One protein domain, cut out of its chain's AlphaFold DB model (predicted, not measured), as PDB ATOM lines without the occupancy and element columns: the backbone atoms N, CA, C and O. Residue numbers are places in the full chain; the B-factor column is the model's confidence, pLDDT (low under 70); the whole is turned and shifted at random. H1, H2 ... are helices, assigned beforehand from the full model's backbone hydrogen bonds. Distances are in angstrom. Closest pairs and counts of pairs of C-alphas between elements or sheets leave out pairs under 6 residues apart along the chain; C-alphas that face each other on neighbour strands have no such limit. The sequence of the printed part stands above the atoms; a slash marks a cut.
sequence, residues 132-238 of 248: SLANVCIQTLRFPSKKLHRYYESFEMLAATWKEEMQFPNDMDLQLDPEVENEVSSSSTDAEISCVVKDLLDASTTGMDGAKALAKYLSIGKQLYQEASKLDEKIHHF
ATOM      1  N   SER A 132     158.891 153.338 145.110       87.62
ATOM      2  CA  SER A 132     158.824 154.386 146.125       87.62
ATOM      3  C   SER A 132     157.636 155.301 145.848       87.62
ATOM      4  O   SER A 132     156.859 155.582 146.757       87.62
ATOM      5  N   LEU A 133     157.419 155.665 144.580       89.19
ATOM      6  CA  LEU A 133     156.287 156.485 144.156       89.19
ATOM      7  C   LEU A 133     154.938 155.858 144.548       89.19
ATOM      8  O   LEU A 133     154.109 156.532 145.147       89.19
ATOM      9  N   ALA A 134     154.750 154.562 144.298       88.38
ATOM     10  CA  ALA A 134     153.559 153.808 144.691       88.38
ATOM     11  C   ALA A 134     153.293 153.869 146.207       88.38
ATOM     12  O   ALA A 134     152.177 154.139 146.654       88.38
ATOM     13  N   ASN A 135     154.347 153.674 147.008       90.38
ATOM     14  CA  ASN A 135     154.272 153.796 148.462       90.38
ATOM     15  C   ASN A 135     153.878 155.214 148.889       90.38
ATOM     16  O   ASN A 135     152.989 155.385 149.720       90.38
ATOM     17  N   VAL A 136     154.518 156.229 148.306       91.12
ATOM     18  CA  VAL A 136     154.236 157.643 148.576       91.12
ATOM     19  C   VAL A 136     152.787 157.982 148.228       91.12
ATOM     20  O   VAL A 136     152.093 158.572 149.054       91.12
ATOM     21  N   CYS A 137     152.292 157.549 147.066       89.50
ATOM     22  CA  CYS A 137     150.918 157.784 146.634       89.50
ATOM     23  C   CYS A 137     149.892 157.223 147.624       89.50
ATOM     24  O   CYS A 137     148.997 157.963 148.019       89.50
ATOM     25  N   ILE A 138     150.036 155.979 148.097       90.25
ATOM     26  CA  ILE A 138     149.143 155.457 149.148       90.25
ATOM     27  C   ILE A 138     149.264 156.263 150.441       90.25
ATOM     28  O   ILE A 138     148.251 156.611 151.046       90.25
ATOM     29  N   GLN A 139     150.485 156.570 150.880       90.69
ATOM     30  CA  GLN A 139     150.701 157.258 152.155       90.69
ATOM     31  C   GLN A 139     150.089 158.666 152.176       90.69
ATOM     32  O   GLN A 139     149.602 159.097 153.221       90.69
ATOM     33  N   THR A 140     150.023 159.357 151.030       91.50
ATOM     34  CA  THR A 140     149.359 160.672 150.919       91.50
ATOM     35  C   THR A 140     147.872 160.633 151.278       91.50
ATOM     36  O   THR A 140     147.317 161.645 151.705       91.50
ATOM     37  N   LEU A 141     147.226 159.469 151.143       91.75
ATOM     38  CA  LEU A 141     145.798 159.281 151.410       91.75
ATOM     39  C   LEU A 141     145.502 159.020 152.889       91.75
ATOM     40  O   LEU A 141     144.340 158.963 153.279       91.75
ATOM     41  N   ARG A 142     146.537 158.845 153.718       90.38
ATOM     42  CA  ARG A 142     146.388 158.422 155.112       90.38
ATOM     43  C   ARG A 142     145.795 159.493 156.020       90.38
ATOM     44  O   ARG A 142     145.099 159.168 156.979       90.38
ATOM     45  N   PHE A 143     146.111 160.757 155.761       89.12
ATOM     46  CA  PHE A 143     145.667 161.878 156.584       89.12
ATOM     47  C   PHE A 143     144.958 162.928 155.725       89.12
ATOM     48  O   PHE A 143     145.303 163.095 154.552       89.12
ATOM     49  N   PRO A 144     143.982 163.662 156.291       89.50
ATOM     50  CA  PRO A 144     143.360 164.779 155.596       89.50
ATOM     51  C   PRO A 144     144.406 165.808 155.179       89.50
ATOM     52  O   PRO A 144     145.219 166.255 155.987       89.50
ATOM     53  N   SER A 145     144.348 166.219 153.921       90.50
ATOM     54  CA  SER A 145     145.156 167.315 153.406       90.50
ATOM     55  C   SER A 145     144.320 168.163 152.465       90.50
ATOM     56  O   SER A 145     143.374 167.683 151.837       90.50
ATOM     57  N   LYS A 146     144.729 169.417 152.278       87.75
ATOM     58  CA  LYS A 146     144.045 170.348 151.368       87.75
ATOM     59  C   LYS A 146     143.893 169.825 149.929       87.75
ATOM     60  O   LYS A 146     143.020 170.287 149.197       87.75
ATOM     61  N   LYS A 147     144.763 168.907 149.498       89.56
ATOM     62  CA  LYS A 147     144.765 168.313 148.151       89.56
ATOM     63  C   LYS A 147     144.365 166.831 148.144       89.56
ATOM     64  O   LYS A 147     144.561 166.185 147.119       89.56
ATOM     65  N   LEU A 148     143.772 166.305 149.221       91.00
ATOM     66  CA  LEU A 148     143.452 164.877 149.376       91.00
ATOM     67  C   LEU A 148     142.746 164.278 148.150       91.00
ATOM     68  O   LEU A 148     143.188 163.265 147.621       91.00
ATOM     69  N   HIS A 149     141.693 164.936 147.655       90.94
ATOM     70  CA  HIS A 149     140.944 164.448 146.495       90.94
ATOM     71  C   HIS A 149     141.807 164.344 145.228       90.94
ATOM     72  O   HIS A 149     141.733 163.351 144.516       90.94
ATOM     73  N   ARG A 150     142.701 165.314 144.994       91.94
ATOM     74  CA  ARG A 150     143.615 165.286 143.840       91.94
ATOM     75  C   ARG A 150     144.635 164.157 143.940       91.94
ATOM     76  O   ARG A 150     144.999 163.572 142.922       91.94
ATOM     77  N   TYR A 151     145.115 163.856 145.149       90.88
ATOM     78  CA  TYR A 151     146.003 162.712 145.355       90.88
ATOM     79  C   TYR A 151     145.277 161.395 145.090       90.88
ATOM     80  O   TYR A 151     145.857 160.512 144.467       90.88
ATOM     81  N   TYR A 152     144.005 161.292 145.478       90.94
ATOM     82  CA  TYR A 152     143.185 160.117 145.194       90.94
ATOM     83  C   TYR A 152     142.931 159.933 143.691       90.94
ATOM     84  O   TYR A 152     143.169 158.849 143.168       90.94
ATOM     85  N   GLU A 153     142.566 160.994 142.966       90.81
ATOM     86  CA  GLU A 153     142.458 160.958 141.496       90.81
ATOM     87  C   GLU A 153     143.781 160.528 140.839       90.81
ATOM     88  O   GLU A 153     143.801 159.687 139.942       90.81
ATOM     89  N   SER A 154     144.913 161.065 141.307       87.44
ATOM     90  CA  SER A 154     146.240 160.695 140.789       87.44
ATOM     91  C   SER A 154     146.577 159.228 141.068       87.44
ATOM     92  O   SER A 154     147.132 158.543 140.211       87.44
ATOM     93  N   PHE A 155     146.209 158.734 142.248       90.25
ATOM     94  CA  PHE A 155     146.347 157.335 142.631       90.25
ATOM     95  C   PHE A 155     145.507 156.412 141.734       90.25
ATOM     96  O   PHE A 155     146.025 155.406 141.250       90.25
ATOM     97  N   GLU A 156     144.249 156.766 141.453       88.75
ATOM     98  CA  GLU A 156     143.382 155.996 140.554       88.75
ATOM     99  C   GLU A 156     143.927 155.974 139.120       88.75
ATOM    100  O   GLU A 156     143.939 154.918 138.487       88.75
ATOM    101  N   MET A 157     144.450 157.101 138.623       87.06
ATOM    102  CA  MET A 157     145.094 157.162 137.304       87.06
ATOM    103  C   MET A 157     146.329 156.254 137.209       87.06
ATOM    104  O   MET A 157     146.498 155.546 136.213       87.06
ATOM    105  N   LEU A 158     147.182 156.240 138.240       84.06
ATOM    106  CA  LEU A 158     148.347 155.348 138.297       84.06
ATOM    107  C   LEU A 158     147.926 153.875 138.309       84.06
ATOM    108  O   LEU A 158     148.463 153.072 137.547       84.06
ATOM    109  N   ALA A 159     146.921 153.527 139.112       84.88
ATOM    110  CA  ALA A 159     146.402 152.166 139.166       84.88
ATOM    111  C   ALA A 159     145.758 151.729 137.838       84.88
ATOM    112  O   ALA A 159     145.918 150.578 137.430       84.88
ATOM    113  N   ALA A 160     145.070 152.637 137.137       85.81
ATOM    114  CA  ALA A 160     144.524 152.375 135.807       85.81
ATOM    115  C   ALA A 160     145.634 152.120 134.778       85.81
ATOM    116  O   ALA A 160     145.546 151.163 134.013       85.81
ATOM    117  N   THR A 161     146.714 152.906 134.821       84.31
ATOM    118  CA  THR A 161     147.873 152.723 133.930       84.31
ATOM    119  C   THR A 161     148.516 151.350 134.138       84.31
ATOM    120  O   THR A 161     148.754 150.631 133.171       84.31
ATOM    121  N   TRP A 162     148.711 150.918 135.390       80.25
ATOM    122  CA  TRP A 162     149.218 149.568 135.672       80.25
ATOM    123  C   TRP A 162     148.244 148.461 135.263       80.25
ATOM    124  O   TRP A 162     148.675 147.402 134.810       80.25
ATOM    125  N   LYS A 163     146.931 148.696 135.379       76.50
ATOM    126  CA  LYS A 163     145.912 147.744 134.920       76.50
ATOM    127  C   LYS A 163     145.996 147.515 133.406       76.50
ATOM    128  O   LYS A 163     145.868 146.379 132.953       76.50
ATOM    129  N   GLU A 164     146.209 148.585 132.643       76.19
ATOM    130  CA  GLU A 164     146.376 148.535 131.188       76.19
ATOM    131  C   GLU A 164     147.698 147.864 130.787       76.19
ATOM    132  O   GLU A 164     147.709 146.994 129.914       76.19
ATOM    133  N   GLU A 165     148.802 148.212 131.455       72.38
ATOM    134  CA  GLU A 165     150.139 147.678 131.167       72.38
ATOM    135  C   GLU A 165     150.241 146.167 131.431       72.38
ATOM    136  O   GLU A 165     150.862 145.435 130.659       72.38
ATOM    137  N   MET A 166     149.561 145.667 132.468       64.94
ATOM    138  CA  MET A 166     149.533 144.240 132.809       64.94
ATOM    139  C   MET A 166     148.559 143.400 131.956       64.94
ATOM    140  O   MET A 166     148.446 142.195 132.186       64.94
ATOM    141  N   GLN A 167     147.879 143.995 130.961       57.38
ATOM    142  CA  GLN A 167     146.927 143.325 130.054       57.38
ATOM    143  C   GLN A 167     145.927 142.411 130.779       57.38
ATOM    144  O   GLN A 167     145.670 141.277 130.361       57.38
ATOM    145  N   PHE A 168     145.341 142.884 131.881       56.56
ATOM    146  CA  PHE A 168     144.281 142.117 132.525       56.56
ATOM    147  C   PHE A 168     143.084 141.986 131.570       56.56
ATOM    148  O   PHE A 168     142.682 142.984 130.964       56.56
ATOM    149  N   PRO A 169     142.490 140.787 131.407       45.69
ATOM    150  CA  PRO A 169     141.284 140.634 130.605       45.69
ATOM    151  C   PRO A 169     140.205 141.591 131.117       45.69
ATOM    152  O   PRO A 169     139.917 141.601 132.312       45.69
ATOM    153  N   ASN A 170     139.585 142.361 130.215       47.81
ATOM    154  CA  ASN A 170     138.492 143.293 130.538       47.81
ATOM    155  C   ASN A 170     137.311 142.629 131.285       47.81
ATOM    156  O   ASN A 170     136.529 143.339 131.907       47.81
ATOM    157  N   ASP A 171     137.210 141.294 131.246       43.31
ATOM    158  CA  ASP A 171     136.193 140.483 131.931       43.31
ATOM    159  C   ASP A 171     136.561 140.067 133.365       43.31
ATOM    160  O   ASP A 171     135.736 139.470 134.058       43.31
ATOM    161  N   MET A 172     137.774 140.364 133.846       46.09
ATOM    162  CA  MET A 172     138.083 140.218 135.267       46.09
ATOM    163  C   MET A 172     137.572 141.476 135.967       46.09
ATOM    164  O   MET A 172     138.300 142.444 136.203       46.09
ATOM    165  N   ASP A 173     136.261 141.478 136.200       41.72
ATOM    166  CA  ASP A 173     135.594 142.425 137.076       41.72
ATOM    167  C   ASP A 173     136.370 142.382 138.397       41.72
ATOM    168  O   ASP A 173     136.340 141.381 139.115       41.72
ATOM    169  N   LEU A 174     137.162 143.425 138.673       48.22
ATOM    170  CA  LEU A 174     137.812 143.628 139.966       48.22
ATOM    171  C   LEU A 174     136.702 144.006 140.950       48.22
ATOM    172  O   LEU A 174     136.668 145.117 141.480       48.22
ATOM    173  N   GLN A 175     135.740 143.102 141.135       45.69
ATOM    174  CA  GLN A 175     134.835 143.157 142.255       45.69
ATOM    175  C   GLN A 175     135.744 143.086 143.467       45.69
ATOM    176  O   GLN A 175     136.479 142.119 143.661       45.69
ATOM    177  N   LEU A 176     135.771 144.192 144.205       46.41
ATOM    178  CA  LEU A 176     136.347 144.269 145.532       46.41
ATOM    179  C   LEU A 176     135.660 143.168 146.340       46.41
ATOM    180  O   LEU A 176     134.513 143.327 146.749       46.41
ATOM    181  N   ASP A 177     136.312 142.013 146.434       38.31
ATOM    182  CA  ASP A 177     135.757 140.848 147.099       38.31
ATOM    183  C   ASP A 177     135.563 141.223 148.579       38.31
ATOM    184  O   ASP A 177     136.534 141.649 149.219       38.31
ATOM    185  N   PRO A 178     134.344 141.133 149.145       43.62
ATOM    186  CA  PRO A 178     134.085 141.494 150.541       43.62
ATOM    187  C   PRO A 178     134.896 140.659 151.548       43.62
ATOM    188  O   PRO A 178     134.976 141.024 152.720       43.62
ATOM    189  N   GLU A 179     135.536 139.564 151.119       42.84
ATOM    190  CA  GLU A 179     136.510 138.832 151.937       42.84
ATOM    191  C   GLU A 179     137.803 139.633 152.193       42.84
ATOM    192  O   GLU A 179     138.375 139.518 153.277       42.84
ATOM    193  N   VAL A 180     138.231 140.507 151.269       47.31
ATOM    194  CA  VAL A 180     139.419 141.369 151.452       47.31
ATOM    195  C   VAL A 180     139.125 142.523 152.415       47.31
ATOM    196  O   VAL A 180     139.999 142.912 153.183       47.31
ATOM    197  N   GLU A 181     137.886 143.024 152.453       43.75
ATOM    198  CA  GLU A 181     137.458 144.051 153.422       43.75
ATOM    199  C   GLU A 181     137.470 143.545 154.875       43.75
ATOM    200  O   GLU A 181     137.566 144.345 155.804       43.75
ATOM    201  N   ASN A 182     137.400 142.225 155.090       41.50
ATOM    202  CA  ASN A 182     137.309 141.629 156.424       41.50
ATOM    203  C   ASN A 182     138.685 141.319 157.054       41.50
ATOM    204  O   ASN A 182     138.771 141.118 158.266       41.50
ATOM    205  N   GLU A 183     139.763 141.298 156.256       44.56
ATOM    206  CA  GLU A 183     141.142 141.115 156.745       44.56
ATOM    207  C   GLU A 183     141.918 142.431 156.919       44.56
ATOM    208  O   GLU A 183     142.929 142.458 157.630       44.56
ATOM    209  N   VAL A 184     141.455 143.541 156.332       45.19
ATOM    210  CA  VAL A 184     142.106 144.843 156.529       45.19
ATOM    211  C   VAL A 184     141.667 145.428 157.869       45.19
ATOM    212  O   VAL A 184     140.599 146.014 158.039       45.19
ATOM    213  N   SER A 185     142.535 145.241 158.860       44.31
ATOM    214  CA  SER A 185     142.437 145.889 160.167       44.31
ATOM    215  C   SER A 185     142.329 147.412 159.994       44.31
ATOM    216  O   SER A 185     142.916 147.968 159.068       44.31
ATOM    217  N   SER A 186     141.651 148.110 160.913       50.00
ATOM    218  CA  SER A 186     141.377 149.566 160.891       50.00
ATOM    219  C   SER A 186     142.614 150.492 160.938       50.00
ATOM    220  O   SER A 186     142.517 151.654 161.323       50.00
ATOM    221  N   SER A 187     143.801 149.970 160.639       55.56
ATOM    222  CA  SER A 187     145.033 150.716 160.439       55.56
ATOM    223  C   SER A 187     145.974 149.893 159.554       55.56
ATOM    224  O   SER A 187     146.749 149.078 160.064       55.56
ATOM    225  N   SER A 188     145.933 150.098 158.238       66.81
ATOM    226  CA  SER A 188     146.951 149.536 157.345       66.81
ATOM    227  C   SER A 188     148.326 150.058 157.772       66.81
ATOM    228  O   SER A 188     148.545 151.269 157.898       66.81
ATOM    229  N   THR A 189     149.239 149.145 158.095       79.81
ATOM    230  CA  THR A 189     150.573 149.512 158.597       79.81
ATOM    231  C   THR A 189     151.513 149.864 157.445       79.81
ATOM    232  O   THR A 189     151.342 149.388 156.325       79.81
ATOM    233  N   ASP A 190     152.558 150.654 157.707       79.75
ATOM    234  CA  ASP A 190     153.539 151.027 156.668       79.75
ATOM    235  C   ASP A 190     154.251 149.809 156.077       79.75
ATOM    236  O   ASP A 190     154.582 149.790 154.890       79.75
ATOM    237  N   ALA A 191     154.453 148.778 156.899       80.62
ATOM    238  CA  ALA A 191     155.014 147.501 156.483       80.62
ATOM    239  C   ALA A 191     154.063 146.739 155.549       80.62
ATOM    240  O   ALA A 191     154.515 146.166 154.561       80.62
ATOM    241  N   GLU A 192     152.757 146.771 155.825       83.94
ATOM    242  CA  GLU A 192     151.751 146.165 154.954       83.94
ATOM    243  C   GLU A 192     151.673 146.886 153.605       83.94
ATOM    244  O   GLU A 192     151.728 146.231 152.567       83.94
ATOM    245  N   ILE A 193     151.634 148.222 153.609       84.62
ATOM    246  CA  ILE A 193     151.628 149.032 152.381       84.62
ATOM    247  C   ILE A 193     152.885 148.741 151.551       84.62
ATOM    248  O   ILE A 193     152.787 148.460 150.358       84.62
ATOM    249  N   SER A 194     154.053 148.713 152.200       85.56
ATOM    250  CA  SER A 194     155.326 148.410 151.537       85.56
ATOM    251  C   SER A 194     155.360 147.000 150.948       85.56
ATOM    252  O   SER A 194     155.901 146.816 149.860       85.56
ATOM    253  N   CYS A 195     154.780 146.014 151.640       83.69
ATOM    254  CA  CYS A 195     154.668 144.647 151.135       83.69
ATOM    255  C   CYS A 195     153.774 144.593 149.895       83.69
ATOM    256  O   CYS A 195     154.200 144.071 148.877       83.69
ATOM    257  N   VAL A 196     152.584 145.201 149.944       84.88
ATOM    258  CA  VAL A 196     151.633 145.199 148.820       84.88
ATOM    259  C   VAL A 196     152.207 145.900 147.593       84.88
ATOM    260  O   VAL A 196     152.051 145.416 146.477       84.88
ATOM    261  N   VAL A 197     152.903 147.020 147.788       85.62
ATOM    262  CA  VAL A 197     153.583 147.732 146.698       85.62
ATOM    263  C   VAL A 197     154.715 146.902 146.107       85.62
ATOM    264  O   VAL A 197     154.895 146.883 144.890       85.62
ATOM    265  N   LYS A 198     155.483 146.221 146.960       86.25
ATOM    266  CA  LYS A 198     156.526 145.311 146.508       86.25
ATOM    267  C   LYS A 198     155.916 144.166 145.705       86.25
ATOM    268  O   LYS A 198     156.343 143.959 144.585       86.25
ATOM    269  N   ASP A 199     154.882 143.505 146.214       83.75
ATOM    270  CA  ASP A 199     154.195 142.407 145.528       83.75
ATOM    271  C   ASP A 199     153.613 142.853 144.178       83.75
ATOM    272  O   ASP A 199     153.696 142.121 143.197       83.75
ATOM    273  N   LEU A 200     153.081 144.075 144.102       83.50
ATOM    274  CA  LEU A 200     152.540 144.655 142.873       83.50
ATOM    275  C   LEU A 200     153.605 144.857 141.785       83.50
ATOM    276  O   LEU A 200     153.311 144.675 140.608       83.50
ATOM    277  N   LEU A 201     154.823 145.241 142.167       80.31
ATOM    278  CA  LEU A 201     155.894 145.585 141.224       80.31
ATOM    279  C   LEU A 201     156.895 144.445 140.997       80.31
ATOM    280  O   LEU A 201     157.499 144.375 139.930       80.31
ATOM    281  N   ASP A 202     157.042 143.543 141.969       77.12
ATOM    282  CA  ASP A 202     157.857 142.328 141.888       77.12
ATOM    283  C   ASP A 202     157.099 141.163 141.242       77.12
ATOM    284  O   ASP A 202     157.737 140.163 140.908       77.12
ATOM    285  N   ALA A 203     155.770 141.253 141.069       64.00
ATOM    286  CA  ALA A 203     154.968 140.232 140.401       64.00
ATOM    287  C   ALA A 203     155.539 139.939 139.006       64.00
ATOM    288  O   ALA A 203     155.244 140.596 138.008       64.00
ATOM    289  N   SER A 204     156.388 138.917 138.940       49.28
ATOM    290  CA  SER A 204     157.090 138.509 137.741       49.28
ATOM    291  C   SER A 204     156.081 137.921 136.751       49.28
ATOM    292  O   SER A 204     155.784 136.727 136.759       49.28
ATOM    293  N   THR A 205     155.541 138.751 135.861       52.22
ATOM    294  CA  THR A 205     154.892 138.373 134.587       52.22
ATOM    295  C   THR A 205     153.628 137.492 134.619       52.22
ATOM    296  O   THR A 205     153.199 137.052 133.556       52.22
ATOM    297  N   THR A 206     152.985 137.216 135.764       57.16
ATOM    298  CA  THR A 206     151.812 136.307 135.808       57.16
ATOM    299  C   THR A 206     150.536 136.961 136.347       57.16
ATOM    300  O   THR A 206     150.488 137.485 137.456       57.16
ATOM    301  N   GLY A 207     149.481 136.906 135.523       63.62
ATOM    302  CA  GLY A 207     148.277 137.735 135.638       63.62
ATOM    303  C   GLY A 207     147.448 137.583 136.917       63.62
ATOM    304  O   GLY A 207     147.018 138.586 137.467       63.62
ATOM    305  N   MET A 208     147.209 136.379 137.443       64.81
ATOM    306  CA  MET A 208     146.288 136.240 138.589       64.81
ATOM    307  C   MET A 208     146.840 136.894 139.873       64.81
ATOM    308  O   MET A 208     146.102 137.563 140.597       64.81
ATOM    309  N   ASP A 209     148.141 136.744 140.131       73.88
ATOM    310  CA  ASP A 209     148.775 137.251 141.353       73.88
ATOM    311  C   ASP A 209     148.964 138.775 141.301       73.88
ATOM    312  O   ASP A 209     148.699 139.463 142.287       73.88
ATOM    313  N   GLY A 210     149.305 139.322 140.126       76.19
ATOM    314  CA  GLY A 210     149.360 140.770 139.901       76.19
ATOM    315  C   GLY A 210     147.989 141.441 140.040       76.19
ATOM    316  O   GLY A 210     147.876 142.486 140.679       76.19
ATOM    317  N   ALA A 211     146.922 140.815 139.522       79.00
ATOM    318  CA  ALA A 211     145.555 141.322 139.669       79.00
ATOM    319  C   ALA A 211     145.133 141.380 141.142       79.00
ATOM    320  O   ALA A 211     144.543 142.366 141.587       79.00
ATOM    321  N   LYS A 212     145.480 140.346 141.918       82.62
ATOM    322  CA  LYS A 212     145.205 140.293 143.357       82.62
ATOM    323  C   LYS A 212     146.001 141.345 144.134       82.62
ATOM    324  O   LYS A 212     145.436 142.001 145.009       82.62
ATOM    325  N   ALA A 213     147.280 141.542 143.803       84.38
ATOM    326  CA  ALA A 213     148.109 142.582 144.411       84.38
ATOM    327  C   ALA A 213     147.568 143.991 144.105       84.38
ATOM    328  O   ALA A 213     147.440 144.811 145.015       84.38
ATOM    329  N   LEU A 214     147.156 144.245 142.857       84.69
ATOM    330  CA  LEU A 214     146.548 145.514 142.447       84.69
ATOM    331  C   LEU A 214     145.198 145.750 143.135       84.69
ATOM    332  O   LEU A 214     144.938 146.853 143.613       84.69
ATOM    333  N   ALA A 215     144.355 144.720 143.243       85.62
ATOM    334  CA  ALA A 215     143.089 144.801 143.970       85.62
ATOM    335  C   ALA A 215     143.307 145.133 145.453       85.62
ATOM    336  O   ALA A 215     142.609 145.985 146.004       85.62
ATOM    337  N   LYS A 216     144.314 144.519 146.090       87.75
ATOM    338  CA  LYS A 216     144.683 144.820 147.479       87.75
ATOM    339  C   LYS A 216     145.215 146.251 147.631       87.75
ATOM    340  O   LYS A 216     144.798 146.955 148.546       87.75
ATOM    341  N   TYR A 217     146.070 146.706 146.714       88.94
ATOM    342  CA  TYR A 217     146.582 148.082 146.663       88.94
ATOM    343  C   TYR A 217     145.439 149.109 146.553       88.94
ATOM    344  O   TYR A 217     145.371 150.056 147.340       88.94
ATOM    345  N   LEU A 218     144.492 148.880 145.637       90.06
ATOM    346  CA  LEU A 218     143.298 149.711 145.450       90.06
ATOM    347  C   LEU A 218     142.376 149.705 146.674       90.06
ATOM    348  O   LEU A 218     141.885 150.762 147.070       90.06
ATOM    349  N   SER A 219     142.154 148.538 147.281       90.12
ATOM    350  CA  SER A 219     141.331 148.392 148.486       90.12
ATOM    351  C   SER A 219     141.898 149.214 149.649       90.12
ATOM    352  O   SER A 219     141.179 150.036 150.221       90.12
ATOM    353  N   ILE A 220     143.206 149.098 149.914       90.38
ATOM    354  CA  ILE A 220     143.896 149.880 150.952       90.38
ATOM    355  C   ILE A 220     143.800 151.381 150.655       90.38
ATOM    356  O   ILE A 220     143.407 152.159 151.525       90.38
ATOM    357  N   GLY A 221     144.116 151.806 149.426       90.31
ATOM    358  CA  GLY A 221     144.051 153.220 149.041       90.31
ATOM    359  C   GLY A 221     142.646 153.812 149.198       90.31
ATOM    360  O   GLY A 221     142.486 154.901 149.752       90.31
ATOM    361  N   LYS A 222     141.612 153.067 148.787       91.62
ATOM    362  CA  LYS A 222     140.205 153.459 148.932       91.62
ATOM    363  C   LYS A 222     139.786 153.562 150.397       91.62
ATOM    364  O   LYS A 222     139.111 154.525 150.757       91.62
ATOM    365  N   GLN A 223     140.182 152.608 151.238       92.12
ATOM    366  CA  GLN A 223     139.883 152.654 152.667       92.12
ATOM    367  C   GLN A 223     140.518 153.883 153.328       92.12
ATOM    368  O   GLN A 223     139.812 154.652 153.981       92.12
ATOM    369  N   LEU A 224     141.816 154.111 153.103       92.00
ATOM    370  CA  LEU A 224     142.527 155.268 153.654       92.00
ATOM    371  C   LEU A 224     141.882 156.583 153.205       92.00
ATOM    372  O   LEU A 224     141.607 157.449 154.034       92.00
ATOM    373  N   TYR A 225     141.545 156.700 151.918       93.06
ATOM    374  CA  TYR A 225     140.849 157.872 151.394       93.06
ATOM    375  C   TYR A 225     139.486 158.094 152.059       93.06
ATOM    376  O   TYR A 225     139.164 159.221 152.429       93.06
ATOM    377  N   GLN A 226     138.681 157.045 152.249       92.94
ATOM    378  CA  GLN A 226     137.383 157.165 152.914       92.94
ATOM    379  C   GLN A 226     137.519 157.598 154.378       92.94
ATOM    380  O   GLN A 226     136.724 158.408 154.858       92.94
ATOM    381  N   GLU A 227     138.503 157.062 155.098       92.94
ATOM    382  CA  GLU A 227     138.796 157.449 156.479       92.94
ATOM    383  C   GLU A 227     139.249 158.914 156.561       92.94
ATOM    384  O   GLU A 227     138.690 159.692 157.343       92.94
ATOM    385  N   ALA A 228     140.195 159.316 155.706       92.12
ATOM    386  CA  ALA A 228     140.696 160.683 155.634       92.12
ATOM    387  C   ALA A 228     139.606 161.671 155.190       92.12
ATOM    388  O   ALA A 228     139.472 162.731 155.790       92.12
ATOM    389  N   SER A 229     138.768 161.317 154.215       92.06
ATOM    390  CA  SER A 229     137.669 162.161 153.729       92.06
ATOM    391  C   SER A 229     136.597 162.389 154.802       92.06
ATOM    392  O   SER A 229     136.192 163.527 155.026       92.06
ATOM    393  N   LYS A 230     136.203 161.351 155.557       92.75
ATOM    394  CA  LYS A 230     135.274 161.497 156.699       92.75
ATOM    395  C   LYS A 230     135.819 162.419 157.787       92.75
ATOM    396  O   LYS A 230     135.049 163.045 158.520       92.75
ATOM    397  N   LEU A 231     137.137 162.435 157.972       91.00
ATOM    398  CA  LEU A 231     137.781 163.341 158.914       91.00
ATOM    399  C   LEU A 231     137.871 164.759 158.332       91.00
ATOM    400  O   LEU A 231     137.548 165.706 159.044       91.00
ATOM    401  N   ASP A 232     138.215 164.894 157.050       91.25
ATOM    402  CA  ASP A 232     138.257 166.161 156.314       91.25
ATOM    403  C   ASP A 232     136.917 166.905 156.383       91.25
ATOM    404  O   ASP A 232     136.865 168.068 156.777       91.25
ATOM    405  N   GLU A 233     135.797 166.210 156.164       92.06
ATOM    406  CA  GLU A 233     134.450 166.781 156.299       92.06
ATOM    407  C   GLU A 233     134.230 167.467 157.658       92.06
ATOM    408  O   GLU A 233     133.592 168.521 157.736       92.06
ATOM    409  N   LYS A 234     134.814 166.922 158.732       92.81
ATOM    410  CA  LYS A 234     134.698 167.474 160.088       92.81
ATOM    411  C   LYS A 234     135.635 168.650 160.332       92.81
ATOM    412  O   LYS A 234     135.268 169.534 161.102       92.81
ATOM    413  N   ILE A 235     136.822 168.662 159.725       91.06
ATOM    414  CA  ILE A 235     137.878 169.632 160.054       91.06
ATOM    415  C   ILE A 235     138.038 170.762 159.029       91.06
ATOM    416  O   ILE A 235     138.490 171.841 159.404       91.06
ATOM    417  N   HIS A 236     137.612 170.571 157.775       88.38
ATOM    418  CA  HIS A 236     137.912 171.480 156.658       88.38
ATOM    419  C   HIS A 236     137.518 172.939 156.933       88.38
ATOM    420  O   HIS A 236     138.238 173.867 156.567       88.38
ATOM    421  N   HIS A 237     136.377 173.161 157.591       88.12
ATOM    422  CA  HIS A 237     135.869 174.500 157.887       88.12
ATOM    423  C   HIS A 237     136.664 175.195 159.001       88.12
ATOM    424  O   HIS A 237     136.821 176.416 158.962       88.12
ATOM    425  N   PHE A 238     137.192 174.434 159.965       89.06
ATOM    426  CA  PHE A 238     138.095 174.961 160.988       89.06
ATOM    427  C   PHE A 238     139.442 175.330 160.367       89.06
ATOM    428  O   PHE A 238     139.908 176.449 160.564       89.06
TER     429      PHE A 238
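This is residues 132 to 238 of the 248 residues of an uncharacterized protein of Hibiscus syriacus (UniProt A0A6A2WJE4). The long helix H5 makes the long axis, with H2 side by side with it, H4 packed on another side and H1 bridging H2 and H4. A loop, residues 166 to 177, swings wide to small H3. The printed part has 107 residues with five named helices, H1 to H5 in order: all helix, compact, radius of gyration of the C-alphas 14.2 A, spans 48 by 26 by 26 A.

H1, residues 132 to 140, and H2, residues 148 to 165, form a hairpin; closest C-alphas, Cys 137 and Phe 155, 6.1 A. H2 touches H5, residues 207 to 238, opposite ways at a shallow tilt of 10 degrees; closest C-alphas, Tyr 152 and Tyr 225, 7.0 A. H3, residues 178 to 183, has 0 of 2 O i to N i+4 pairs within hydrogen-bond range, but 2 of 3 O i to N i+3. H4, residues 190 to 202, and H5 form a hairpin; closest C-alphas, Leu 200 and Ala 213, 5.1 A.

H1 begins at C-alpha 132 (158.824, 154.386, 146.125). H5, 46.2 A long, ends at C-alpha 238 (138.095, 174.961, 160.988).

The printed part has no cut. Residues 166 to 188 and 203 to 208 have pLDDT under 70.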